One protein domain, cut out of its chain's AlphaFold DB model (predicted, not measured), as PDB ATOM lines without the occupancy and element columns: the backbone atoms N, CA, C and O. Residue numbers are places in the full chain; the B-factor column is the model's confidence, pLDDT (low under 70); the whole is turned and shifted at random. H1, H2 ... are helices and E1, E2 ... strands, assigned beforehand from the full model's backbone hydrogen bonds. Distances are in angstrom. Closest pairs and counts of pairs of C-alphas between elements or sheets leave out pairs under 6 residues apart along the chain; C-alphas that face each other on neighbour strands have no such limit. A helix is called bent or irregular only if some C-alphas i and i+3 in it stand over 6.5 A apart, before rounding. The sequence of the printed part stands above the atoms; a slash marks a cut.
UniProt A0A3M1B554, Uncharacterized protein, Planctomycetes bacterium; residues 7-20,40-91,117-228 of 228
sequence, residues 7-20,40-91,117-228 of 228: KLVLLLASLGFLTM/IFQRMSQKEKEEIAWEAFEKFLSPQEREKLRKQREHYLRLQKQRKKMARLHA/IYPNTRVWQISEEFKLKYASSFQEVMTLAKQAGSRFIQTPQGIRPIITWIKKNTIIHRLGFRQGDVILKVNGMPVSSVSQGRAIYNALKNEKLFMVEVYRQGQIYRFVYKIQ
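AT A GLANCE: This is residues 7 to 20, 40 to 91 and 117 to 228 of the 228 residues of an uncharacterized protein of Planctomycetes bacterium (UniProt A0A3M1B554). A strongly twisted sheet of four strands, E1, E6, E5 and E4, has H2 across one face, while H1 lies over E4 and E5 on the opposite face, packed among H5, H7 and the hairpin of E2 and E3. The long helix H3 folds back from the end of H2, and its residues 81 to 91 stick out free of the body. The 178 printed residues include seven named helices and six named strands, in the order H1 H2 H3 E1 H4 H5 E2 E3 H6 E4 H7 E5 E6; the class is mixed, helices and strands. The sheet E1 E6 E5 E4 is mixed, and E2 and E3 are antiparallel. The whole is compact, with a radius of gyration of the C-alphas of 17.4 A, yet elongated, spanning 61 by 39 by 32 A.

IN THESE COORDINATES: The four-stranded sheet holds E1, residues 121 to 126; E6, residues 219 to 227, 26.0 A long and ending with C-alpha 227 at (15.094, 13.436, -26.363); E5, residues 209 to 216, 22.2 A; and E4, residues 182 to 186. E2, residues 148 to 155, is 20.7 A long, and E3, residues 158 to 166, 23.5 A. H1, residues 7 to 16, begins with C-alpha 7 at (12.040, 0.700, -28.928). H2 is residues 46 to 60, 21.0 A, and H3 residues 63 to 91, 41.8 A, ending with C-alpha 91 at (31.773, 38.124, -56.025). H4 is residues 128 to 135, H5 138 to 145, H6 171 to 174 and H7 194 to 204.

HOW THE PARTS SIT: E1 and E6 are parallel, with N 124 and O 224 2.8 A apart. E6 and E5 form an antiparallel hairpin, with N 212 to O 223 at 2.8 A; E4 is antiparallel to E5, with N 215 to O 182 at 2.8 A. H2 is on this sheet at a height of 8.4 A and runs across the strands; its closest C-alphas to E1 are Lys 49 and Val 123, 5.8 A. H1 is on the opposite face, at a height of 10.3 A. H1 touches H7 at a shallow tilt of 9 degrees, opposite ways, closest at the C-alphas of Ala 13 and Gly 197, 5.0 A. H1 touches H5 at a steep tilt of 65 degrees, closest at the C-alphas of Leu 11 and Ala 145, 4.9 A. In the hairpin of E2 and E3, N 153 and O 160 are 2.8 A apart. The closest C-alphas of E3 and E4 are Ile 162 and Val 182, 4.3 A. H2 and H3 are close but not clearly touching, with the C-alphas of Phe 57 and Arg 66 6.5 A apart. H4 and H5 touch only at the corner, only just, with 3 pairs of C-alphas within 8 A, the closest Tyr 134 and Glu 140, 6.1 A. H5 and H6 are close but not clearly touching, closest at the C-alphas of Leu 144 and Ile 171, 7.6 A. In H2, H3, H4, H5 and H7 every O i to N i+4 pair is within hydrogen-bond range; H6 is too short for one, and H1 has 2 of 6, with 2 of 7 O i to N i+3 pairs. H1 is irregular, only just: C-alphas 13 and 16 are 6.6 A apart.

THE WHOLE: The C-alphas farthest apart, Met 20 and Leu 89, are 62.0 A apart. Residues 21 to 39 and 92 to 116 are not printed, with C-alpha gaps of 32.6 A and 24.5 A across the cuts. Of the links that are printed whole, none is long. The mean pLDDT of the printed part is 81.6; residues 7 to 20, 40 to 42, 117, 134 to 139 and 141 to 142 are under 70.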
ATOM      1  N   LYS A   7      12.903   1.199 -27.867       50.53
ATOM      2  CA  LYS A   7      12.040   0.700 -28.928       50.53
ATOM      3  C   LYS A   7      12.405   1.118 -30.353       50.53
ATOM      4  O   LYS A   7      11.865   0.572 -31.313       50.53
ATOM      5  N   LEU A   8      13.391   1.993 -30.521       40.38
ATOM      6  CA  LEU A   8      13.920   2.303 -31.852       40.38
ATOM      7  C   LEU A   8      14.871   1.220 -32.384       40.38
ATOM      8  O   LEU A   8      15.102   1.132 -33.583       40.38
ATOM      9  N   VAL A   9      15.411   0.371 -31.508       39.19
ATOM     10  CA  VAL A   9      16.464  -0.589 -31.882       39.19
ATOM     11  C   VAL A   9      15.929  -1.977 -32.112       39.19
ATOM     12  O   VAL A   9      16.381  -2.656 -33.028       39.19
ATOM     13  N   LEU A  10      14.882  -2.364 -31.392       40.53
ATOM     14  CA  LEU A  10      14.076  -3.501 -31.809       40.53
ATOM     15  C   LEU A  10      13.372  -3.233 -33.134       40.53
ATOM     16  O   LEU A  10      13.201  -4.171 -33.892       40.53
ATOM     17  N   LEU A  11      13.083  -1.988 -33.506       45.56
ATOM     18  CA  LEU A  11      12.653  -1.676 -34.867       45.56
ATOM     19  C   LEU A  11      13.712  -2.014 -35.920       45.56
ATOM     20  O   LEU A  11      13.357  -2.387 -37.022       45.56
ATOM     21  N   LEU A  12      14.995  -1.925 -35.583       42.62
ATOM     22  CA  LEU A  12      16.103  -2.242 -36.481       42.62
ATOM     23  C   LEU A  12      16.506  -3.726 -36.382       42.62
ATOM     24  O   LEU A  12      16.945  -4.296 -37.369       42.62
ATOM     25  N   ALA A  13      16.282  -4.384 -35.237       34.88
ATOM     26  CA  ALA A  13      16.642  -5.783 -34.971       34.88
ATOM     27  C   ALA A  13      15.504  -6.812 -35.192       34.88
ATOM     28  O   ALA A  13      15.763  -7.927 -35.631       34.88
ATOM     29  N   SER A  14      14.240  -6.474 -34.909       35.94
ATOM     30  CA  SER A  14      13.049  -7.338 -35.130       35.94
ATOM     31  C   SER A  14      12.620  -7.408 -36.586       35.94
ATOM     32  O   SER A  14      11.756  -8.188 -36.980       35.94
ATOM     33  N   LEU A  15      13.244  -6.566 -37.384       38.72
ATOM     34  CA  LEU A  15      12.906  -6.342 -38.754       38.72
ATOM     35  C   LEU A  15      13.204  -7.659 -39.538       38.72
ATOM     36  O   LEU A  15      12.447  -7.987 -40.442       38.72
ATOM     37  N   GLY A  16      14.132  -8.521 -39.077       34.53
ATOM     38  CA  GLY A  16      14.296  -9.901 -39.565       34.53
ATOM     39  C   GLY A  16      13.540 -11.023 -38.840       34.53
ATOM     40  O   GLY A  16      13.769 -12.188 -39.143       34.53
ATOM     41  N   PHE A  17      12.642 -10.708 -37.908       36.31
ATOM     42  CA  PHE A  17      11.860 -11.696 -37.154       36.31
ATOM     43  C   PHE A  17      10.555 -12.100 -37.862       36.31
ATOM     44  O   PHE A  17      10.032 -13.189 -37.634       36.31
ATOM     45  N   LEU A  18      10.032 -11.253 -38.758       35.09
ATOM     46  CA  LEU A  18       8.735 -11.484 -39.410       35.09
ATOM     47  C   LEU A  18       8.746 -12.576 -40.494       35.09
ATOM     48  O   LEU A  18       7.680 -12.984 -40.941       35.09
ATOM     49  N   THR A  19       9.913 -13.070 -40.916       42.91
ATOM     50  CA  THR A  19      10.010 -14.134 -41.930       42.91
ATOM     51  C   THR A  19       9.954 -15.549 -41.352       42.91
ATOM     52  O   THR A  19       9.796 -16.488 -42.122       42.91
ATOM     53  N   MET A  20      10.066 -15.734 -40.029       36.88
ATOM     54  CA  MET A  20      10.049 -17.072 -39.406       36.88
ATOM     55  C   MET A  20       8.687 -17.515 -38.861       36.88
ATOM     56  O   MET A  20       8.488 -18.699 -38.613       36.88
ATOM     57  N   ILE A  40       8.577  15.739 -34.175       54.62
ATOM     58  CA  ILE A  40       9.925  15.110 -34.253       54.62
ATOM     59  C   ILE A  40      11.017  16.137 -34.622       54.62
ATOM     60  O   ILE A  40      12.202  15.817 -34.701       54.62
ATOM     61  N   PHE A  41      10.642  17.381 -34.911       60.53
ATOM     62  CA  PHE A  41      11.550  18.347 -35.504       60.53
ATOM     63  C   PHE A  41      11.347  19.717 -34.872       60.53
ATOM     64  O   PHE A  41      10.727  20.601 -35.463       60.53
ATOM     65  N   GLN A  42      11.900  19.910 -33.677       62.81
ATOM     66  CA  GLN A  42      12.207  21.273 -33.264       62.81
ATOM     67  C   GLN A  42      13.283  21.848 -34.197       62.81
ATOM     68  O   GLN A  42      14.190  21.144 -34.658       62.81
ATOM     69  N   ARG A  43      13.154  23.138 -34.529       75.56
ATOM     70  CA  ARG A  43      14.164  23.858 -35.309       75.56
ATOM     71  C   ARG A  43      15.414  24.028 -34.449       75.56
ATOM     72  O   ARG A  43      15.522  24.999 -33.717       75.56
ATOM     73  N   MET A  44      16.356  23.100 -34.572       82.94
ATOM     74  CA  MET A  44      17.692  23.262 -34.005       82.94
ATOM     75  C   MET A  44      18.555  24.126 -34.919       82.94
ATOM     76  O   MET A  44      18.595  23.918 -36.142       82.94
ATOM     77  N   SER A  45      19.302  25.039 -34.313       88.88
ATOM     78  CA  SER A  45      20.411  25.714 -34.969       88.88
ATOM     79  C   SER A  45      21.483  24.705 -35.386       88.88
ATOM     80  O   SER A  45      21.601  23.594 -34.861       88.88
ATOM     81  N   GLN A  46      22.303  25.100 -36.353       84.75
ATOM     82  CA  GLN A  46      23.390  24.258 -36.834       84.75
ATOM     83  C   GLN A  46      24.423  23.960 -35.729       84.75
ATOM     84  O   GLN A  46      24.909  22.834 -35.636       84.75
ATOM     85  N   LYS A  47      24.681  24.934 -34.845       87.81
ATOM     86  CA  LYS A  47      25.586  24.794 -33.698       87.81
ATOM     87  C   LYS A  47      25.069  23.766 -32.685       87.81
ATOM     88  O   LYS A  47      25.821  22.887 -32.284       87.81
ATOM     89  N   GLU A  48      23.782  23.815 -32.343       89.56
ATOM     90  CA  GLU A  48      23.173  22.841 -31.424       89.56
ATOM     91  C   GLU A  48      23.247  21.418 -31.983       89.56
ATOM     92  O   GLU A  48      23.615  20.488 -31.270       89.56
ATOM     93  N   LYS A  49      22.972  21.233 -33.283       89.88
ATOM     94  CA  LYS A  49      23.117  19.915 -33.927       89.88
ATOM     95  C   LYS A  49      24.544  19.385 -33.802       89.88
ATOM     96  O   LYS A  49      24.742  18.195 -33.589       89.88
ATOM     97  N   GLU A  50      25.544  20.244 -33.948       89.44
ATOM     98  CA  GLU A  50      26.948  19.845 -33.845       89.44
ATOM     99  C   GLU A  50      27.354  19.450 -32.434       89.44
ATOM    100  O   GLU A  50      28.074  18.464 -32.280       89.44
ATOM    101  N   GLU A  51      26.894  20.198 -31.433       91.12
ATOM    102  CA  GLU A  51      27.131  19.895 -30.021       91.12
ATOM    103  C   GLU A  51      26.499  18.548 -29.655       91.12
ATOM    104  O   GLU A  51      27.183  17.676 -29.126       91.12
ATOM    105  N   ILE A  52      25.244  18.317 -30.054       92.12
ATOM    106  CA  ILE A  52      24.534  17.049 -29.819       92.12
ATOM    107  C   ILE A  52      25.212  15.880 -30.545       92.12
ATOM    108  O   ILE A  52      25.356  14.790 -29.990       92.12
ATOM    109  N   ALA A  53      25.631  16.078 -31.798       92.12
ATOM    110  CA  ALA A  53      26.359  15.051 -32.538       92.12
ATOM    111  C   ALA A  53      27.685  14.708 -31.851       92.12
ATOM    112  O   ALA A  53      28.026  13.533 -31.734       92.12
ATOM    113  N   TRP A  54      28.418  15.721 -31.385       90.94
ATOM    114  CA  TRP A  54      29.687  15.523 -30.696       90.94
ATOM    115  C   TRP A  54      29.512  14.790 -29.366       90.94
ATOM    116  O   TRP A  54      30.218  13.813 -29.130       90.94
ATOM    117  N   GLU A  55      28.519  15.180 -28.565       93.94
ATOM    118  CA  GLU A  55      28.140  14.489 -27.327       93.94
ATOM    119  C   GLU A  55      27.865  12.997 -27.597       93.94
ATOM    120  O   GLU A  55      28.382  12.114 -26.908       93.94
ATOM    121  N   ALA A  56      27.126  12.688 -28.670       93.75
ATOM    122  CA  ALA A  56      26.847  11.308 -29.059       93.75
ATOM    123  C   ALA A  56      28.116  10.553 -29.482       93.75
ATOM    124  O   ALA A  56      28.267   9.369 -29.179       93.75
ATOM    125  N   PHE A  57      29.046  11.212 -30.173       94.12
ATOM    126  CA  PHE A  57      30.305  10.590 -30.580       94.12
ATOM    127  C   PHE A  57      31.210  10.301 -29.395       94.12
ATOM    128  O   PHE A  57      31.759   9.205 -29.326       94.12
ATOM    129  N   GLU A  58      31.346  11.240 -28.461       92.50
ATOM    130  CA  GLU A  58      32.099  11.035 -27.222       92.50
ATOM    131  C   GLU A  58      31.573   9.849 -26.427       92.50
ATOM    132  O   GLU A  58      32.364   9.059 -25.912       92.50
ATOM    133  N   LYS A  59      30.247   9.703 -26.396       94.38
ATOM    134  CA  LYS A  59      29.576   8.658 -25.640       94.38
ATOM    135  C   LYS A  59      29.617   7.282 -26.308       94.38
ATOM    136  O   LYS A  59      29.745   6.281 -25.609       94.38
ATOM    137  N   PHE A  60      29.480   7.209 -27.634       94.25
ATOM    138  CA  PHE A  60      29.190   5.940 -28.323       94.25
ATOM    139  C   PHE A  60      30.258   5.456 -29.301       94.25
ATOM    140  O   PHE A  60      30.166   4.316 -29.760       94.25
ATOM    141  N   LEU A  61      31.246   6.282 -29.649       92.38
ATOM    142  CA  LEU A  61      32.320   5.887 -30.560       92.38
ATOM    143  C   LEU A  61      33.616   5.584 -29.813       92.38
ATOM    144  O   LEU A  61      33.989   6.245 -28.842       92.38
ATOM    145  N   SER A  62      34.360   4.608 -30.331       92.50
ATOM    146  CA  SER A  62      35.703   4.305 -29.838       92.50
ATOM    147  C   SER A  62      36.656   5.500 -30.036       92.50
ATOM    148  O   SER A  62      36.446   6.320 -30.936       92.50
ATOM    149  N   PRO A  63      37.746   5.618 -29.250       93.94
ATOM    150  CA  PRO A  63      38.744   6.679 -29.436       93.94
ATOM    151  C   PRO A  63      39.274   6.787 -30.878       93.94
ATOM    152  O   PRO A  63      39.449   7.888 -31.393       93.94
ATOM    153  N   GLN A  64      39.461   5.652 -31.559       93.06
ATOM    154  CA  GLN A  64      39.934   5.609 -32.947       93.06
ATOM    155  C   GLN A  64      38.898   6.170 -33.935       93.06
ATOM    156  O   GLN A  64      39.239   6.946 -34.831       93.06
ATOM    157  N   GLU A  65      37.621   5.810 -33.768       89.94
ATOM    158  CA  GLU A  65      36.517   6.334 -34.583       89.94
ATOM    159  C   GLU A  65      36.329   7.842 -34.363       89.94
ATOM    160  O   GLU A  65      36.150   8.588 -35.331       89.94
ATOM    161  N   ARG A  66      36.439   8.302 -33.109       91.88
ATOM    162  CA  ARG A  66      36.385   9.727 -32.749       91.88
ATOM    163  C   ARG A  66      37.507  10.522 -33.400       91.88
ATOM    164  O   ARG A  66      37.247  11.555 -34.011       91.88
ATOM    165  N   GLU A  67      38.736  10.016 -33.348       92.50
ATOM    166  CA  GLU A  67      39.881  10.675 -33.978       92.50
ATOM    167  C   GLU A  67      39.722  10.766 -35.503       92.50
ATOM    168  O   GLU A  67      40.000  11.804 -36.109       92.50
ATOM    169  N   LYS A  68      39.194   9.715 -36.141       89.25
ATOM    170  CA  LYS A  68      38.882   9.738 -37.576       89.25
ATOM    171  C   LYS A  68      37.848  10.816 -37.914       89.25
ATOM    172  O   LYS A  68      38.040  11.555 -38.882       89.25
ATOM    173  N   LEU A  69      36.784  10.938 -37.119       86.56
ATOM    174  CA  LEU A  69      35.771  11.983 -37.296       86.56
ATOM    175  C   LEU A  69      36.332  13.386 -37.062       86.56
ATOM    176  O   LEU A  69      35.999  14.299 -37.817       86.56
ATOM    177  N   ARG A  70      37.220  13.560 -36.076       87.62
ATOM    178  CA  ARG A  70      37.904  14.834 -35.816       87.62
ATOM    179  C   ARG A  70      38.700  15.290 -37.038       87.62
ATOM    180  O   ARG A  70      38.491  16.400 -37.523       87.62
ATOM    181  N   LYS A  71      39.517  14.401 -37.613       89.19
ATOM    182  CA  LYS A  71      40.277  14.682 -38.845       89.19
ATOM    183  C   LYS A  71      39.366  14.998 -40.035       89.19
ATOM    184  O   LYS A  71      39.630  15.941 -40.781       89.19
ATOM    185  N   GLN A  72      38.274  14.247 -40.209       83.62
ATOM    186  CA  GLN A  72      37.292  14.505 -41.271       83.62
ATOM    187  C   GLN A  72      36.627  15.879 -41.122       83.62
ATOM    188  O   GLN A  72      36.514  16.614 -42.105       83.62
ATOM    189  N   ARG A  73      36.243  16.252 -39.896       82.62
ATOM    190  CA  ARG A  73      35.692  17.572 -39.570       82.62
ATOM    191  C   ARG A  73      36.686  18.686 -39.881       82.62
ATOM    192  O   ARG A  73      36.323  19.658 -40.537       82.62
ATOM    193  N   GLU A  74      37.934  18.553 -39.437       86.56
ATOM    194  CA  GLU A  74      38.984  19.544 -39.703       86.56
ATOM    195  C   GLU A  74      39.197  19.748 -41.208       86.56
ATOM    196  O   GLU A  74      39.244  20.885 -41.685       86.56
ATOM    197  N   HIS A  75      39.259  18.655 -41.972       85.00
ATOM    198  CA  HIS A  75      39.361  18.700 -43.427       85.00
ATOM    199  C   HIS A  75      38.157  19.413 -44.066       85.00
ATOM    200  O   HIS A  75      38.331  20.316 -44.889       85.00
ATOM    201  N   TYR A  76      36.934  19.079 -43.646       81.19
ATOM    202  CA  TYR A  76      35.715  19.712 -44.154       81.19
ATOM    203  C   TYR A  76      35.659  21.216 -43.849       81.19
ATOM    204  O   TYR A  76      35.358  22.026 -44.730       81.19
ATOM    205  N   LEU A  77      36.029  21.619 -42.630       83.62
ATOM    206  CA  LEU A  77      36.111  23.025 -42.231       83.62
ATOM    207  C   LEU A  77      37.120  23.808 -43.079       83.62
ATOM    208  O   LEU A  77      36.852  24.954 -43.451       83.62
ATOM    209  N   ARG A  78      38.266  23.204 -43.421       87.88
ATOM    210  CA  ARG A  78      39.248  23.813 -44.334       87.88
ATOM    211  C   ARG A  78      38.652  24.031 -45.724       87.88
ATOM    212  O   ARG A  78      38.738  25.147 -46.237       87.88
ATOM    213  N   LEU A  79      37.986  23.023 -46.291       83.69
ATOM    214  CA  LEU A  79      37.323  23.133 -47.597       83.69
ATOM    215  C   LEU A  79      36.237  24.215 -47.604       83.69
ATOM    216  O   LEU A  79      36.154  25.004 -48.546       83.69
ATOM    217  N   GLN A  80      35.426  24.311 -46.547       81.81
ATOM    218  CA  GLN A  80      34.419  25.367 -46.443       81.81
ATOM    219  C   GLN A  80      35.044  26.766 -46.383       81.81
ATOM    220  O   GLN A  80      34.564  27.680 -47.058       81.81
ATOM    221  N   LYS A  81      36.125  26.947 -45.613       89.06
ATOM    222  CA  LYS A  81      36.861  28.222 -45.557       89.06
ATOM    223  C   LYS A  81      37.418  28.602 -46.931       89.06
ATOM    224  O   LYS A  81      37.251  29.746 -47.352       89.06
ATOM    225  N   GLN A  82      38.012  27.647 -47.648       88.12
ATOM    226  CA  GLN A  82      38.513  27.855 -49.010       88.12
ATOM    227  C   GLN A  82      37.388  28.249 -49.974       88.12
ATOM    228  O   GLN A  82      37.507  29.259 -50.662       88.12
ATOM    229  N   ARG A  83      36.259  27.529 -49.967       84.44
ATOM    230  CA  ARG A  83      35.087  27.851 -50.800       84.44
ATOM    231  C   ARG A  83      34.543  29.249 -50.522       84.44
ATOM    232  O   ARG A  83      34.279  29.988 -51.462       84.44
ATOM    233  N   LYS A  84      34.420  29.645 -49.251       87.31
ATOM    234  CA  LYS A  84      33.992  31.003 -48.874       87.31
ATOM    235  C   LYS A  84      34.976  32.067 -49.364       87.31
ATOM    236  O   LYS A  84      34.539  33.104 -49.856       87.31
ATOM    237  N   LYS A  85      36.286  31.814 -49.262       90.94
ATOM    238  CA  LYS A  85      37.322  32.714 -49.791       90.94
ATOM    239  C   LYS A  85      37.191  32.867 -51.312       90.94
ATOM    240  O   LYS A  85      37.120  33.993 -51.787       90.94
ATOM    241  N   MET A  86      37.069  31.761 -52.049       83.75
ATOM    242  CA  MET A  86      36.880  31.779 -53.507       83.75
ATOM    243  C   MET A  86      35.583  32.481 -53.914       83.75
ATOM    244  O   MET A  86      35.592  33.311 -54.813       83.75
ATOM    245  N   ALA A  87      34.472  32.215 -53.222       84.38
ATOM    246  CA  ALA A  87      33.195  32.869 -53.496       84.38
ATOM    247  C   ALA A  87      33.269  34.391 -53.308       84.38
ATOM    248  O   ALA A  87      32.696  35.127 -54.104       84.38
ATOM    249  N   ARG A  88      34.007  34.869 -52.295       85.69
ATOM    250  CA  ARG A  88      34.263  36.304 -52.105       85.69
ATOM    251  C   ARG A  88      35.065  36.883 -53.263       85.69
ATOM    252  O   ARG A  88      34.633  37.890 -53.804       85.69
ATOM    253  N   LEU A  89      36.147  36.217 -53.680       86.19
ATOM    254  CA  LEU A  89      36.970  36.641 -54.823       86.19
ATOM    255  C   LEU A  89      36.147  36.732 -56.119       86.19
ATOM    256  O   LEU A  89      36.234  37.718 -56.844       86.19
ATOM    257  N   HIS A  90      35.289  35.742 -56.377       79.56
ATOM    258  CA  HIS A  90      34.400  35.750 -57.540       79.56
ATOM    259  C   HIS A  90      33.270  36.781 -57.432       79.56
ATOM    260  O   HIS A  90      32.851  37.319 -58.452       79.56
ATOM    261  N   ALA A  91      32.766  37.071 -56.229       79.75
ATOM    262  CA  ALA A  91      31.773  38.124 -56.025       79.75
ATOM    263  C   ALA A  91      32.356  39.513 -56.328       79.75
ATOM    264  O   ALA A  91      31.658  40.341 -56.899       79.75
ATOM    265  N   ILE A 117      28.248  19.595 -40.067       63.38
ATOM    266  CA  ILE A 117      29.726  19.590 -40.058       63.38
ATOM    267  C   ILE A 117      30.340  18.178 -40.054       63.38
ATOM    268  O   ILE A 117      31.484  18.001 -40.476       63.38
ATOM    269  N   TYR A 118      29.582  17.174 -39.619       76.38
ATOM    270  CA  TYR A 118      29.957  15.772 -39.722       76.38
ATOM    271  C   TYR A 118      29.297  15.137 -40.953       76.38
ATOM    272  O   TYR A 118      28.063  15.067 -41.009       76.38
ATOM    273  N   PRO A 119      30.086  14.645 -41.928       77.19
ATOM    274  CA  PRO A 119      29.529  14.038 -43.127       77.19
ATOM    275  C   PRO A 119      28.626  12.865 -42.745       77.19
ATOM    276  O   PRO A 119      28.922  12.104 -41.818       77.19
ATOM    277  N   ASN A 120      27.502  12.744 -43.450       87.25
ATOM    278  CA  ASN A 120      26.511  11.683 -43.268       87.25
ATOM    279  C   ASN A 120      25.946  11.574 -41.843       87.25
ATOM    280  O   ASN A 120      25.402  10.535 -41.469       87.25
ATOM    281  N   THR A 121      26.055  12.635 -41.041       90.38
ATOM    282  CA  THR A 121      25.443  12.696 -39.714       90.38
ATOM    283  C   THR A 121      24.169  13.509 -39.771       90.38
ATOM    284  O   THR A 121      24.151  14.630 -40.277       90.38
ATOM    285  N   ARG A 122      23.096  12.948 -39.227       90.25
ATOM    286  CA  ARG A 122      21.818  13.634 -39.077       90.25
ATOM    287  C   ARG A 122      21.425  13.623 -37.614       90.25
ATOM    288  O   ARG A 122      21.560  12.600 -36.947       90.25
ATOM    289  N   VAL A 123      20.973  14.778 -37.141       89.19
ATOM    290  CA  VAL A 123      20.586  14.994 -35.751       89.19
ATOM    291  C   VAL A 123      19.113  15.345 -35.706       89.19
ATOM    292  O   VAL A 123      18.664  16.258 -36.403       89.19
ATOM    293  N   TRP A 124      18.383  14.618 -34.876       86.69
ATOM    294  CA  TRP A 124      16.967  14.810 -34.616       86.69
ATOM    295  C   TRP A 124      16.741  15.101 -33.146       86.69
ATOM    296  O   TRP A 124      17.431  14.560 -32.282       86.69
ATOM    297  N   GLN A 125      15.725  15.911 -32.885       84.75
ATOM    298  CA  GLN A 125      15.247  16.168 -31.543       84.75
ATOM    299  C   GLN A 125      13.833  15.624 -31.425       84.75
ATOM    300  O   GLN A 125      12.914  16.085 -32.092       84.75
ATOM    301  N   ILE A 126      13.682  14.605 -30.602       81.56
ATOM    302  CA  ILE A 126      12.440  13.889 -30.380       81.56
ATOM    303  C   ILE A 126      11.828  14.417 -29.086       81.56
ATOM    304  O   ILE A 126      12.535  14.551 -28.092       81.56
ATOM    305  N   SER A 127      10.525  14.692 -29.083       81.19
ATOM    306  CA  SER A 127       9.863  15.148 -27.865       81.19
ATOM    307  C   SER A 127       9.757  14.034 -26.815       81.19
ATOM    308  O   SER A 127       9.616  12.847 -27.147       81.19
ATOM    309  N   GLU A 128       9.805  14.394 -25.535       80.44
ATOM    310  CA  GLU A 128       9.607  13.451 -24.435       80.44
ATOM    311  C   GLU A 128       8.211  12.798 -24.509       80.44
ATOM    312  O   GLU A 128       8.086  11.617 -24.198       80.44
ATOM    313  N   GLU A 129       7.168  13.469 -25.019       77.56
ATOM    314  CA  GLU A 129       5.848  12.839 -25.212       77.56
ATOM    315  C   GLU A 129       5.881  11.753 -26.285       77.56
ATOM    316  O   GLU A 129       5.277  10.694 -26.105       77.56
ATOM    317  N   PHE A 130       6.597  11.980 -27.394       76.69
ATOM    318  CA  PHE A 130       6.784  10.956 -28.421       76.69
ATOM    319  C   PHE A 130       7.449   9.729 -27.808       76.69
ATOM    320  O   PHE A 130       7.005   8.594 -28.014       76.69
ATOM    321  N   LYS A 131       8.505   9.963 -27.028       76.75
ATOM    322  CA  LYS A 131       9.179   8.906 -26.296       76.75
ATOM    323  C   LYS A 131       8.191   8.215 -25.368       76.75
ATOM    324  O   LYS A 131       8.048   7.017 -25.526       76.75
ATOM    325  N   LEU A 132       7.470   8.915 -24.493       75.12
ATOM    326  CA  LEU A 132       6.511   8.334 -23.543       75.12
ATOM    327  C   LEU A 132       5.401   7.522 -24.222       75.12
ATOM    328  O   LEU A 132       5.083   6.434 -23.735       75.12
ATOM    329  N   LYS A 133       4.866   8.010 -25.351       72.88
ATOM    330  CA  LYS A 133       3.856   7.323 -26.165       72.88
ATOM    331  C   LYS A 133       4.365   5.943 -26.554       72.88
ATOM    332  O   LYS A 133       3.853   4.948 -26.066       72.88
ATOM    333  N   TYR A 134       5.448   5.880 -27.324       66.62
ATOM    334  CA  TYR A 134       5.950   4.606 -27.846       66.62
ATOM    335  C   TYR A 134       6.774   3.811 -26.833       66.62
ATOM    336  O   TYR A 134       6.947   2.606 -26.976       66.62
ATOM    337  N   ALA A 135       7.263   4.453 -25.779       60.91
ATOM    338  CA  ALA A 135       7.915   3.822 -24.647       60.91
ATOM    339  C   ALA A 135       6.957   2.976 -23.817       60.91
ATOM    340  O   ALA A 135       7.419   2.074 -23.128       60.91
ATOM    341  N   SER A 136       5.654   3.231 -23.861       62.44
ATOM    342  CA  SER A 136       4.691   2.638 -22.934       62.44
ATOM    343  C   SER A 136       4.590   1.103 -23.031       62.44
ATOM    344  O   SER A 136       4.515   0.448 -21.998       62.44
ATOM    345  N   SER A 137       4.676   0.514 -24.237       69.19
ATOM    346  CA  SER A 137       4.479  -0.933 -24.467       69.19
ATOM    347  C   SER A 137       5.358  -1.499 -25.595       69.19
ATOM    348  O   SER A 137       5.647  -0.811 -26.573       69.19
ATOM    349  N   PHE A 138       5.887  -2.720 -25.438       63.06
ATOM    350  CA  PHE A 138       6.677  -3.393 -26.485       63.06
ATOM    351  C   PHE A 138       5.835  -3.629 -27.747       63.06
ATOM    352  O   PHE A 138       6.317  -3.475 -28.869       63.06
ATOM    353  N   GLN A 139       4.553  -3.929 -27.563       69.69
ATOM    354  CA  GLN A 139       3.585  -4.202 -28.615       69.69
ATOM    355  C   GLN A 139       3.335  -2.974 -29.504       69.69
ATOM    356  O   GLN A 139       3.252  -3.112 -30.726       69.69
ATOM    357  N   GLU A 140       3.282  -1.765 -28.936       73.25
ATOM    358  CA  GLU A 140       3.156  -0.524 -29.719       73.25
ATOM    359  C   GLU A 140       4.344  -0.308 -30.652       73.25
ATOM    360  O   GLU A 140       4.212   0.183 -31.773       73.25
ATOM    361  N   VAL A 141       5.518  -0.758 -30.234       68.88
ATOM    362  CA  VAL A 141       6.719  -0.616 -31.046       68.88
ATOM    363  C   VAL A 141       6.865  -1.715 -32.058       68.88
ATOM    364  O   VAL A 141       7.286  -1.435 -33.175       68.88
ATOM    365  N   MET A 142       6.412  -2.924 -31.748       67.88
ATOM    366  CA  MET A 142       6.198  -3.917 -32.792       67.88
ATOM    367  C   MET A 142       5.176  -3.419 -33.822       67.88
ATOM    368  O   MET A 142       5.304  -3.713 -35.008       67.88
ATOM    369  N   THR A 143       4.208  -2.599 -33.411       79.00
ATOM    370  CA  THR A 143       3.256  -1.954 -34.327       79.00
ATOM    371  C   THR A 143       3.927  -0.888 -35.199       79.00
ATOM    372  O   THR A 143       3.648  -0.833 -36.398       79.00
ATOM    373  N   LEU A 144       4.866  -0.100 -34.660       77.25
ATOM    374  CA  LEU A 144       5.717   0.781 -35.472       77.25
ATOM    375  C   LEU A 144       6.652  -0.001 -36.397       77.25
ATOM    376  O   LEU A 144       6.817   0.378 -37.551       77.25
ATOM    377  N   ALA A 145       7.238  -1.102 -35.928       73.75
ATOM    378  CA  ALA A 145       8.157  -1.920 -36.711       73.75
ATOM    379  C   ALA A 145       7.466  -2.526 -37.934       73.75
ATOM    380  O   ALA A 145       8.057  -2.538 -39.006       73.75
ATOM    381  N   LYS A 146       6.179  -2.890 -37.827       79.06
ATOM    382  CA  LYS A 146       5.336  -3.325 -38.958       79.06
ATOM    383  C   LYS A 146       5.162  -2.268 -40.063       79.06
ATOM    384  O   LYS A 146       4.579  -2.565 -41.100       79.06
ATOM    385  N   GLN A 147       5.633  -1.034 -39.870       84.12
ATOM    386  CA  GLN A 147       5.683   0.002 -40.909       84.12
ATOM    387  C   GLN A 147       6.890  -0.139 -41.846       84.12
ATOM    388  O   GLN A 147       6.986   0.598 -42.832       84.12
ATOM    389  N   ALA A 148       7.796  -1.061 -41.541       84.56
ATOM    390  CA  ALA A 148       8.926  -1.442 -42.362       84.56
ATOM    391  C   ALA A 148       9.034  -2.976 -42.415       84.56
ATOM    392  O   ALA A 148       8.507  -3.684 -41.558       84.56
ATOM    393  N   GLY A 149       9.733  -3.492 -43.419       81.81
ATOM    394  CA  GLY A 149      10.096  -4.905 -43.507       81.81
ATOM    395  C   GLY A 149      11.596  -5.077 -43.620       81.81
ATOM    396  O   GLY A 149      12.311  -4.152 -44.021       81.81
ATOM    397  N   SER A 150      12.087  -6.237 -43.197       84.38
ATOM    398  CA  SER A 150      13.515  -6.521 -43.117       84.38
ATOM    399  C   SER A 150      13.783  -8.017 -43.026       84.38
ATOM    400  O   SER A 150      12.881  -8.852 -43.012       84.38
ATOM    401  N   ARG A 151      15.067  -8.342 -43.060       82.69
ATOM    402  CA  ARG A 151      15.643  -9.649 -42.801       82.69
ATOM    403  C   ARG A 151      17.062  -9.469 -42.287       82.69
ATOM    404  O   ARG A 151      17.659  -8.405 -42.457       82.69
ATOM    405  N   PHE A 152      17.611 -10.518 -41.700       84.50
ATOM    406  CA  PHE A 152      19.043 -10.582 -41.452       84.50
ATOM    407  C   PHE A 152      19.781 -10.991 -42.732       84.50
ATOM    408  O   PHE A 152      19.291 -11.801 -43.522       84.50
ATOM    409  N   ILE A 153      20.950 -10.398 -42.948       86.69
ATOM    410  CA  ILE A 153      21.898 -10.738 -44.008       86.69
ATOM    411  C   ILE A 153      23.267 -11.007 -43.400       86.69
ATOM    412  O   ILE A 153      23.639 -10.399 -42.397       86.69
ATOM    413  N   GLN A 154      24.031 -11.894 -44.029       91.62
ATOM    414  CA  GLN A 154      25.445 -12.058 -43.723       91.62
ATOM    415  C   GLN A 154      26.229 -10.911 -44.371       91.62
ATOM    416  O   GLN A 154      26.119 -10.690 -45.577       91.62
ATOM    417  N   THR A 155      27.028 -10.190 -43.588       89.81
ATOM    418  CA  THR A 155      28.021  -9.229 -44.089       89.81
ATOM    419  C   THR A 155      29.430  -9.681 -43.690       89.81
ATOM    420  O   THR A 155      29.573 -10.565 -42.836       89.81
ATOM    421  N   PRO A 156      30.498  -9.085 -44.256       87.88
ATOM    422  CA  PRO A 156      31.866  -9.378 -43.820       87.88
ATOM    423  C   PRO A 156      32.109  -9.088 -42.329       87.88
ATOM    424  O   PRO A 156      32.995  -9.670 -41.720       87.88
ATOM    425  N   GLN A 157      31.310  -8.202 -41.725       85.19
ATOM    426  CA  GLN A 157      31.377  -7.832 -40.307       85.19
ATOM    427  C   GLN A 157      30.368  -8.606 -39.441       85.19
ATOM    428  O   GLN A 157      30.097  -8.198 -38.307       85.19
ATOM    429  N   GLY A 158      29.780  -9.681 -39.972       89.56
ATOM    430  CA  GLY A 158      28.822 -10.546 -39.289       89.56
ATOM    431  C   GLY A 158      27.380 -10.379 -39.767       89.56
ATOM    432  O   GLY A 158      27.088  -9.699 -40.747       89.56
ATOM    433  N   ILE A 159      26.457 -11.026 -39.062       86.94
ATOM    434  CA  ILE A 159      25.028 -10.950 -39.368       86.94
ATOM    435  C   ILE A 159      24.507  -9.549 -39.021       86.94
ATOM    436  O   ILE A 159      24.771  -9.039 -37.930       86.94
ATOM    437  N   ARG A 160      23.769  -8.921 -39.942       88.62
ATOM    438  CA  ARG A 160      23.186  -7.578 -39.777       88.62
ATOM    439  C   ARG A 160      21.758  -7.521 -40.306       88.62
ATOM    440  O   ARG A 160      21.463  -8.180 -41.304       88.62
ATOM    441  N   PRO A 161      20.859  -6.738 -39.696       88.12
ATOM    442  CA  PRO A 161      19.540  -6.513 -40.264       88.12
ATOM    443  C   PRO A 161      19.606  -5.488 -41.405       88.12
ATOM    444  O   PRO A 161      20.225  -4.428 -41.281       88.12
ATOM    445  N   ILE A 162      18.937  -5.805 -42.513       89.81
ATOM    446  CA  ILE A 162      18.722  -4.903 -43.648       89.81
ATOM    447  C   ILE A 162      17.252  -4.510 -43.735       89.81
ATOM    448  O   ILE A 162      16.378  -5.366 -43.592       89.81
ATOM    449  N   ILE A 163      16.972  -3.238 -44.004       90.06
ATOM    450  CA  ILE A 163      15.624  -2.743 -44.274       90.06
ATOM    451  C   ILE A 163      15.244  -3.065 -45.726       90.06
ATOM    452  O   ILE A 163      15.816  -2.514 -46.665       90.06
ATOM    453  N   THR A 164      14.263  -3.941 -45.933       88.88
ATOM    454  CA  THR A 164      13.799  -4.360 -47.266       88.88
ATOM    455  C   THR A 164      12.717  -3.454 -47.836       88.88
ATOM    456  O   THR A 164      12.652  -3.301 -49.053       88.88
ATOM    457  N   TRP A 165      11.901  -2.820 -46.994       90.75
ATOM    458  CA  TRP A 165      10.931  -1.803 -47.403       90.75
ATOM    459  C   TRP A 165      10.550  -0.903 -46.223       90.75
ATOM    460  O   TRP A 165      10.660  -1.301 -45.067       90.75
ATOM    461  N   ILE A 166      10.084   0.315 -46.514       87.00
ATOM    462  CA  ILE A 166       9.526   1.247 -45.523       87.00
ATOM    463  C   ILE A 166       8.280   1.890 -46.123       87.00
ATOM    464  O   ILE A 166       8.323   2.434 -47.228       87.00
ATOM    465  N   LYS A 167       7.173   1.891 -45.381       86.69
ATOM    466  CA  LYS A 167       5.977   2.637 -45.772       86.69
ATOM    467  C   LYS A 167       6.274   4.143 -45.721       86.69
ATOM    468  O   LYS A 167       6.713   4.663 -44.694       86.69
ATOM    469  N   LYS A 168       6.035   4.860 -46.822       85.44
ATOM    470  CA  LYS A 168       6.257   6.316 -46.908       85.44
ATOM    471  C   LYS A 168       5.456   7.071 -45.839       85.44
ATOM    472  O   LYS A 168       4.405   6.608 -45.400       85.44
ATOM    473  N   ASN A 169       5.966   8.231 -45.423       82.50
ATOM    474  CA  ASN A 169       5.361   9.137 -44.427       82.50
ATOM    475  C   ASN A 169       5.142   8.541 -43.023       82.50
ATOM    476  O   ASN A 169       4.533   9.163 -42.155       82.50
ATOM    477  N   THR A 170       5.689   7.357 -42.758       83.50
ATOM    478  CA  THR A 170       5.700   6.765 -41.421       83.50
ATOM    479  C   THR A 170       6.761   7.392 -40.530       83.50
ATOM    480  O   THR A 170       7.607   8.165 -40.985       83.50
ATOM    481  N   ILE A 171       6.719   7.079 -39.234       81.94
ATOM    482  CA  ILE A 171       7.731   7.542 -38.276       81.94
ATOM    483  C   ILE A 171       9.117   7.071 -38.713       81.94
ATOM    484  O   ILE A 171      10.051   7.860 -38.729       81.94
ATOM    485  N   ILE A 172       9.239   5.829 -39.177       84.31
ATOM    486  CA  ILE A 172      10.532   5.233 -39.542       84.31
ATOM    487  C   ILE A 172      11.139   5.948 -40.742       84.31
ATOM    488  O   ILE A 172      12.317   6.299 -40.743       84.31
ATOM    489  N   HIS A 173      10.298   6.271 -41.724       84.25
ATOM    490  CA  HIS A 173      10.694   7.102 -42.850       84.25
ATOM    491  C   HIS A 173      11.104   8.523 -42.413       84.25
ATOM    492  O   HIS A 173      12.095   9.067 -42.907       84.25
ATOM    493  N   ARG A 174      10.365   9.134 -41.477       83.06
ATOM    494  CA  ARG A 174      10.643  10.487 -40.961       83.06
ATOM    495  C   ARG A 174      11.926  10.560 -40.129       83.06
ATOM    496  O   ARG A 174      12.643  11.549 -40.232       83.06
ATOM    497  N   LEU A 175      12.276   9.490 -39.423       82.88
ATOM    498  CA  LEU A 175      13.552   9.341 -38.712       82.88
ATOM    499  C   LEU A 175      14.754   9.137 -39.653       82.88
ATOM    500  O   LEU A 175      15.874   8.964 -39.202       82.88
ATOM    501  N   GLY A 176      14.554   9.170 -40.973       88.25
ATOM    502  CA  GLY A 176      15.650   9.179 -41.944       88.25
ATOM    503  C   GLY A 176      16.077   7.805 -42.453       88.25
ATOM    504  O   GLY A 176      16.903   7.748 -43.368       88.25
ATOM    505  N   PHE A 177      15.488   6.720 -41.950       90.00
ATOM    506  CA  PHE A 177      15.711   5.378 -42.486       90.00
ATOM    507  C   PHE A 177      15.141   5.239 -43.897       90.00
ATOM    508  O   PHE A 177      14.129   5.855 -44.257       90.00
ATOM    509  N   ARG A 178      15.804   4.434 -44.720       93.44
ATOM    510  CA  ARG A 178      15.464   4.179 -46.121       93.44
ATOM    511  C   ARG A 178      15.549   2.684 -46.420       93.44
ATOM    512  O   ARG A 178      16.168   1.913 -45.693       93.44
ATOM    513  N   GLN A 179      14.893   2.277 -47.501       93.75
ATOM    514  CA  GLN A 179      15.067   0.937 -48.051       93.75
ATOM    515  C   GLN A 179      16.537   0.723 -48.439       93.75
ATOM    516  O   GLN A 179      17.163   1.616 -49.007       93.75
ATOM    517  N   GLY A 180      17.067  -0.461 -48.140       93.31
ATOM    518  CA  GLY A 180      18.461  -0.830 -48.385       93.31
ATOM    519  C   GLY A 180      19.421  -0.465 -47.251       93.31
ATOM    520  O   GLY A 180      20.585  -0.849 -47.309       93.31
ATOM    521  N   ASP A 181      18.949   0.225 -46.212       94.50
ATOM    522  CA  ASP A 181      19.741   0.498 -45.015       94.50
ATOM    523  C   ASP A 181      20.132  -0.797 -44.307       94.50
ATOM    524  O   ASP A 181      19.271  -1.607 -43.968       94.50
ATOM    525  N   VAL A 182      21.422  -0.960 -44.021       93.75
ATOM    526  CA  VAL A 182      21.933  -2.041 -43.175       93.75
ATOM    527  C   VAL A 182      22.315  -1.454 -41.825       93.75
ATOM    528  O   VAL A 182      23.206  -0.608 -41.751       93.75
ATOM    529  N   ILE A 183      21.663  -1.881 -40.746       93.31
ATOM    530  CA  ILE A 183      21.979  -1.356 -39.414       93.31
ATOM    531  C   ILE A 183      23.212  -2.063 -38.871       93.31
ATOM    532  O   ILE A 183      23.250  -3.288 -38.766       93.31
ATOM    533  N   LEU A 184      24.223  -1.277 -38.514       92.12
ATOM    534  CA  LEU A 184      25.494  -1.782 -38.014       92.12
ATOM    535  C   LEU A 184      25.497  -1.827 -36.491       92.12
ATOM    536  O   LEU A 184      25.700  -2.887 -35.891       92.12
ATOM    537  N   LYS A 185      25.269  -0.663 -35.877       93.62
ATOM    538  CA  LYS A 185      25.365  -0.468 -34.435       93.62
ATOM    539  C   LYS A 185      24.288   0.475 -33.939       93.62
ATOM    540  O   LYS A 185      23.839   1.362 -34.664       93.62
ATOM    541  N   VAL A 186      23.955   0.329 -32.666       93.00
ATOM    542  CA  VAL A 186      23.218   1.339 -31.922       93.00
ATOM    543  C   VAL A 186      23.905   1.569 -30.591       93.00
ATOM    544  O   VAL A 186      24.165   0.620 -29.860       93.00
ATOM    545  N   ASN A 187      24.239   2.823 -30.298       93.38
ATOM    546  CA  ASN A 187      25.029   3.216 -29.132       93.38
ATOM    547  C   ASN A 187      26.336   2.415 -29.012       93.38
ATOM    548  O   ASN A 187      26.709   1.964 -27.935       93.38
ATOM    549  N   GLY A 188      26.993   2.163 -30.147       91.69
ATOM    550  CA  GLY A 188      28.210   1.350 -30.215       91.69
ATOM    551  C   GLY A 188      27.983  -0.165 -30.101       91.69
ATOM    552  O   GLY A 188      28.896  -0.933 -30.395       91.69
ATOM    553  N   MET A 189      26.775  -0.624 -29.761       91.75
ATOM    554  CA  MET A 189      26.454  -2.048 -29.670       91.75
ATOM    555  C   MET A 189      26.060  -2.616 -31.040       91.75
ATOM    556  O   MET A 189      25.176  -2.058 -31.696       91.75
ATOM    557  N   PRO A 190      26.671  -3.726 -31.490       91.75
ATOM    558  CA  PRO A 190      26.316  -4.358 -32.754       91.75
ATOM    559  C   PRO A 190      24.891  -4.915 -32.720       91.75
ATOM    560  O   PRO A 190      24.464  -5.497 -31.725       91.75
ATOM    561  N   VAL A 191      24.181  -4.804 -33.843       87.38
ATOM    562  CA  VAL A 191      22.875  -5.452 -34.028       87.38
ATOM    563  C   VAL A 191      23.071  -6.674 -34.918       87.38
ATOM    564  O   VAL A 191      23.250  -6.533 -36.125       87.38
ATOM    565  N   SER A 192      23.107  -7.873 -34.337       86.44
ATOM    566  CA  SER A 192      23.273  -9.131 -35.092       86.44
ATOM    567  C   SER A 192      22.254 -10.214 -34.761       86.44
ATOM    568  O   SER A 192      22.167 -11.212 -35.469       86.44
ATOM    569  N   SER A 193      21.446 -10.014 -33.722       81.88
ATOM    570  CA  SER A 193      20.405 -10.956 -33.330       81.88
ATOM    571  C   SER A 193      19.231 -10.252 -32.658       81.88
ATOM    572  O   SER A 193      19.293  -9.087 -32.257       81.88
ATOM    573  N   VAL A 194      18.154 -11.007 -32.476       75.69
ATOM    574  CA  VAL A 194      16.959 -10.574 -31.744       75.69
ATOM    575  C   VAL A 194      17.267 -10.366 -30.262       75.69
ATOM    576  O   VAL A 194      16.802  -9.395 -29.667       75.69
ATOM    577  N   SER A 195      18.081 -11.246 -29.666       81.00
ATOM    578  CA  SER A 195      18.506 -11.129 -28.267       81.00
ATOM    579  C   SER A 195      19.323  -9.859 -28.031       81.00
ATOM    580  O   SER A 195      19.059  -9.138 -27.072       81.00
ATOM    581  N   GLN A 196      20.232  -9.514 -28.949       85.06
ATOM    582  CA  GLN A 196      20.943  -8.233 -28.920       85.06
ATOM    583  C   GLN A 196      19.995  -7.056 -29.134       85.06
ATOM    584  O   GLN A 196      20.105  -6.059 -28.431       85.06
ATOM    585  N   GLY A 197      19.014  -7.186 -30.031       80.12
ATOM    586  CA  GLY A 197      17.947  -6.198 -30.184       80.12
ATOM    587  C   GLY A 197      17.241  -5.889 -28.862       80.12
ATOM    588  O   GLY A 197      17.044  -4.721 -28.540       80.12
ATOM    589  N   ARG A 198      16.926  -6.924 -28.070       79.75
ATOM    590  CA  ARG A 198      16.344  -6.782 -26.725       79.75
ATOM    591  C   ARG A 198      17.322  -6.168 -25.718       79.75
ATOM    592  O   ARG A 198      16.915  -5.325 -24.929       79.75
ATOM    593  N   ALA A 199      18.598  -6.544 -25.744       84.19
ATOM    594  CA  ALA A 199      19.603  -5.959 -24.854       84.19
ATOM    595  C   ALA A 199      19.809  -4.461 -25.127       84.19
ATOM    596  O   ALA A 199      19.822  -3.655 -24.199       84.19
ATOM    597  N   ILE A 200      19.902  -4.071 -26.401       83.62
ATOM    598  CA  ILE A 200      20.043  -2.665 -26.777       83.62
ATOM    599  C   ILE A 200      18.786  -1.885 -26.424       83.62
ATOM    600  O   ILE A 200      18.880  -0.767 -25.927       83.62
ATOM    601  N   TYR A 201      17.622  -2.490 -26.655       76.19
ATOM    602  CA  TYR A 201      16.361  -1.976 -26.162       76.19
ATOM    603  C   TYR A 201      16.549  -1.632 -24.680       76.19
ATOM    604  O   TYR A 201      16.447  -0.452 -24.332       76.19
ATOM    605  N   ASN A 202      16.886  -2.600 -23.826       78.62
ATOM    606  CA  ASN A 202      17.025  -2.374 -22.384       78.62
ATOM    607  C   ASN A 202      18.023  -1.257 -22.028       78.62
ATOM    608  O   ASN A 202      17.824  -0.552 -21.042       78.62
ATOM    609  N   ALA A 203      19.082  -1.073 -22.817       83.50
ATOM    610  CA  ALA A 203      20.063  -0.012 -22.598       83.50
ATOM    611  C   ALA A 203      19.530   1.383 -22.959       83.50
ATOM    612  O   ALA A 203      19.870   2.366 -22.305       83.50
ATOM    613  N   LEU A 204      18.663   1.489 -23.971       83.44
ATOM    614  CA  LEU A 204      18.092   2.773 -24.374       83.44
ATOM    615  C   LEU A 204      17.080   3.321 -23.383       83.44
ATOM    616  O   LEU A 204      16.835   4.516 -23.385       83.44
ATOM    617  N   LYS A 205      16.536   2.471 -22.514       76.88
ATOM    618  CA  LYS A 205      15.430   2.707 -21.575       76.88
ATOM    619  C   LYS A 205      15.497   3.966 -20.703       76.88
ATOM    620  O   LYS A 205      14.464   4.453 -20.259       76.88
ATOM    621  N   ASN A 206      16.689   4.485 -20.451       80.31
ATOM    622  CA  ASN A 206      16.893   5.700 -19.657       80.31
ATOM    623  C   ASN A 206      17.749   6.729 -20.402       80.31
ATOM    624  O   ASN A 206      18.225   7.703 -19.823       80.31
ATOM    625  N   GLU A 207      17.961   6.497 -21.690       85.50
ATOM    626  CA  GLU A 207      18.873   7.255 -22.509       85.50
ATOM    627  C   GLU A 207      18.160   8.446 -23.151       85.50
ATOM    628  O   GLU A 207      17.128   8.298 -23.807       85.50
ATOM    629  N   LYS A 208      18.718   9.644 -22.968       90.00
ATOM    630  CA  LYS A 208      18.218  10.866 -23.617       90.00
ATOM    631  C   LYS A 208      18.909  11.133 -24.946       90.00
ATOM    632  O   LYS A 208      18.434  11.964 -25.711       90.00
ATOM    633  N   LEU A 209      20.013  10.450 -25.225       91.44
ATOM    634  CA  LEU A 209      20.781  10.627 -26.443       91.44
ATOM    635  C   LEU A 209      21.188   9.275 -26.998       91.44
ATOM    636  O   LEU A 209      21.905   8.531 -26.343       91.44
ATOM    637  N   PHE A 210      20.797   8.955 -28.222       90.25
ATOM    638  CA  PHE A 210      21.213   7.698 -28.828       90.25
ATOM    639  C   PHE A 210      21.584   7.866 -30.294       90.25
ATOM    640  O   PHE A 210      21.123   8.774 -30.982       90.25
ATOM    641  N   MET A 211      22.456   6.981 -30.765       93.81
ATOM    642  CA  MET A 211      23.039   7.032 -32.094       93.81
ATOM    643  C   MET A 211      22.905   5.685 -32.792       93.81
ATOM    644  O   MET A 211      23.283   4.651 -32.248       93.81
ATOM    645  N   VAL A 212      22.427   5.708 -34.031       93.94
ATOM    646  CA  VAL A 212      22.337   4.542 -34.909       93.94
ATOM    647  C   VAL A 212      23.333   4.703 -36.053       93.94
ATOM    648  O   VAL A 212      23.303   5.703 -36.768       93.94
ATOM    649  N   GLU A 213      24.200   3.713 -36.247       94.38
ATOM    650  CA  GLU A 213      25.086   3.632 -37.407       94.38
ATOM    651  C   GLU A 213      24.466   2.725 -38.471       94.38
ATOM    652  O   GLU A 213      24.146   1.561 -38.216       94.38
ATOM    653  N   VAL A 214      24.314   3.265 -39.677       94.56
ATOM    654  CA  VAL A 214      23.699   2.593 -40.823       94.56
ATOM    655  C   VAL A 214      24.669   2.600 -41.993       94.56
ATOM    656  O   VAL A 214      25.270   3.624 -42.292       94.56
ATOM    657  N   TYR A 215      24.796   1.482 -42.694       94.31
ATOM    658  CA  TYR A 215      25.439   1.435 -43.998       94.31
ATOM    659  C   TYR A 215      24.395   1.601 -45.103       94.31
ATOM    660  O   TYR A 215      23.422   0.849 -45.168       94.31
ATOM    661  N   ARG A 216      24.604   2.592 -45.971       94.62
ATOM    662  CA  ARG A 216      23.730   2.928 -47.098       94.62
ATOM    663  C   ARG A 216      24.596   3.315 -48.290       94.62
ATOM    664  O   ARG A 216      25.386   4.250 -48.196       94.62
ATOM    665  N   GLN A 217      24.426   2.609 -49.410       92.44
ATOM    666  CA  GLN A 217      25.040   2.950 -50.704       92.44
ATOM    667  C   GLN A 217      26.552   3.243 -50.621       92.44
ATOM    668  O   GLN A 217      27.031   4.261 -51.110       92.44
ATOM    669  N   GLY A 218      27.320   2.373 -49.959       91.19
ATOM    670  CA  GLY A 218      28.773   2.548 -49.856       91.19
ATOM    671  C   GLY A 218      29.245   3.406 -48.682       91.19
ATOM    672  O   GLY A 218      30.444   3.461 -48.424       91.19
ATOM    673  N   GLN A 219      28.340   4.056 -47.951       92.75
ATOM    674  CA  GLN A 219      28.693   5.025 -46.919       92.75
ATOM    675  C   GLN A 219      28.059   4.698 -45.567       92.75
ATOM    676  O   GLN A 219      26.972   4.129 -45.486       92.75
ATOM    677  N   ILE A 220      28.743   5.091 -44.491       91.75
ATOM    678  CA  ILE A 220      28.199   5.029 -43.133       91.75
ATOM    679  C   ILE A 220      27.470   6.338 -42.844       91.75
ATOM    680  O   ILE A 220      28.059   7.415 -42.944       91.75
ATOM    681  N   TYR A 221      26.208   6.213 -42.457       94.44
ATOM    682  CA  TYR A 221      25.365   7.270 -41.931       94.44
ATOM    683  C   TYR A 221      25.243   7.128 -40.420       94.44
ATOM    684  O   TYR A 221      25.132   6.018 -39.895       94.44
ATOM    685  N   ARG A 222      25.256   8.266 -39.726       94.00
ATOM    686  CA  ARG A 222      25.071   8.344 -38.278       94.00
ATOM    687  C   ARG A 222      23.817   9.117 -37.974       94.00
ATOM    688  O   ARG A 222      23.681  10.281 -38.345       94.00
ATOM    689  N   PHE A 223      22.906   8.451 -37.300       93.12
ATOM    690  CA  PHE A 223      21.627   9.007 -36.943       93.12
ATOM    691  C   PHE A 223      21.576   9.247 -35.445       93.12
ATOM    692  O   PHE A 223      21.511   8.290 -34.683       93.12
ATOM    693  N   VAL A 224      21.660  10.512 -35.042       91.69
ATOM    694  CA  VAL A 224      21.706  10.942 -33.644       91.69
ATOM    695  C   VAL A 224      20.345  11.490 -33.248       91.69
ATOM    696  O   VAL A 224      19.802  12.366 -33.916       91.69
ATOM    697  N   TYR A 225      19.801  10.990 -32.151       89.50
ATOM    698  CA  TYR A 225      18.488  11.360 -31.652       89.50
ATOM    699  C   TYR A 225      18.623  11.826 -30.208       89.50
ATOM    700  O   TYR A 225      19.053  11.056 -29.348       89.50
ATOM    701  N   LYS A 226      18.253  13.080 -29.951       89.69
ATOM    702  CA  LYS A 226      18.168  13.657 -28.609       89.69
ATOM    703  C   LYS A 226      16.715  13.755 -28.184       89.69
ATOM    704  O   LYS A 226      15.876  14.159 -28.981       89.69
ATOM    705  N   ILE A 227      16.428  13.395 -26.946       85.00
ATOM    706  CA  ILE A 227      15.094  13.436 -26.363       85.00
ATOM    707  C   ILE A 227      15.003  14.636 -25.429       85.00
ATOM    708  O   ILE A 227      15.895  14.821 -24.594       85.00
ATOM    709  N   GLN A 228      13.954  15.442 -25.590       80.94
ATOM    710  CA  GLN A 228      13.764  16.690 -24.856       80.94
ATOM    711  C   GLN A 228      12.303  16.954 -24.516       80.94
ATOM    712  O   GLN A 228      11.438  16.655 -25.368       80.94
TER     713      GLN A 228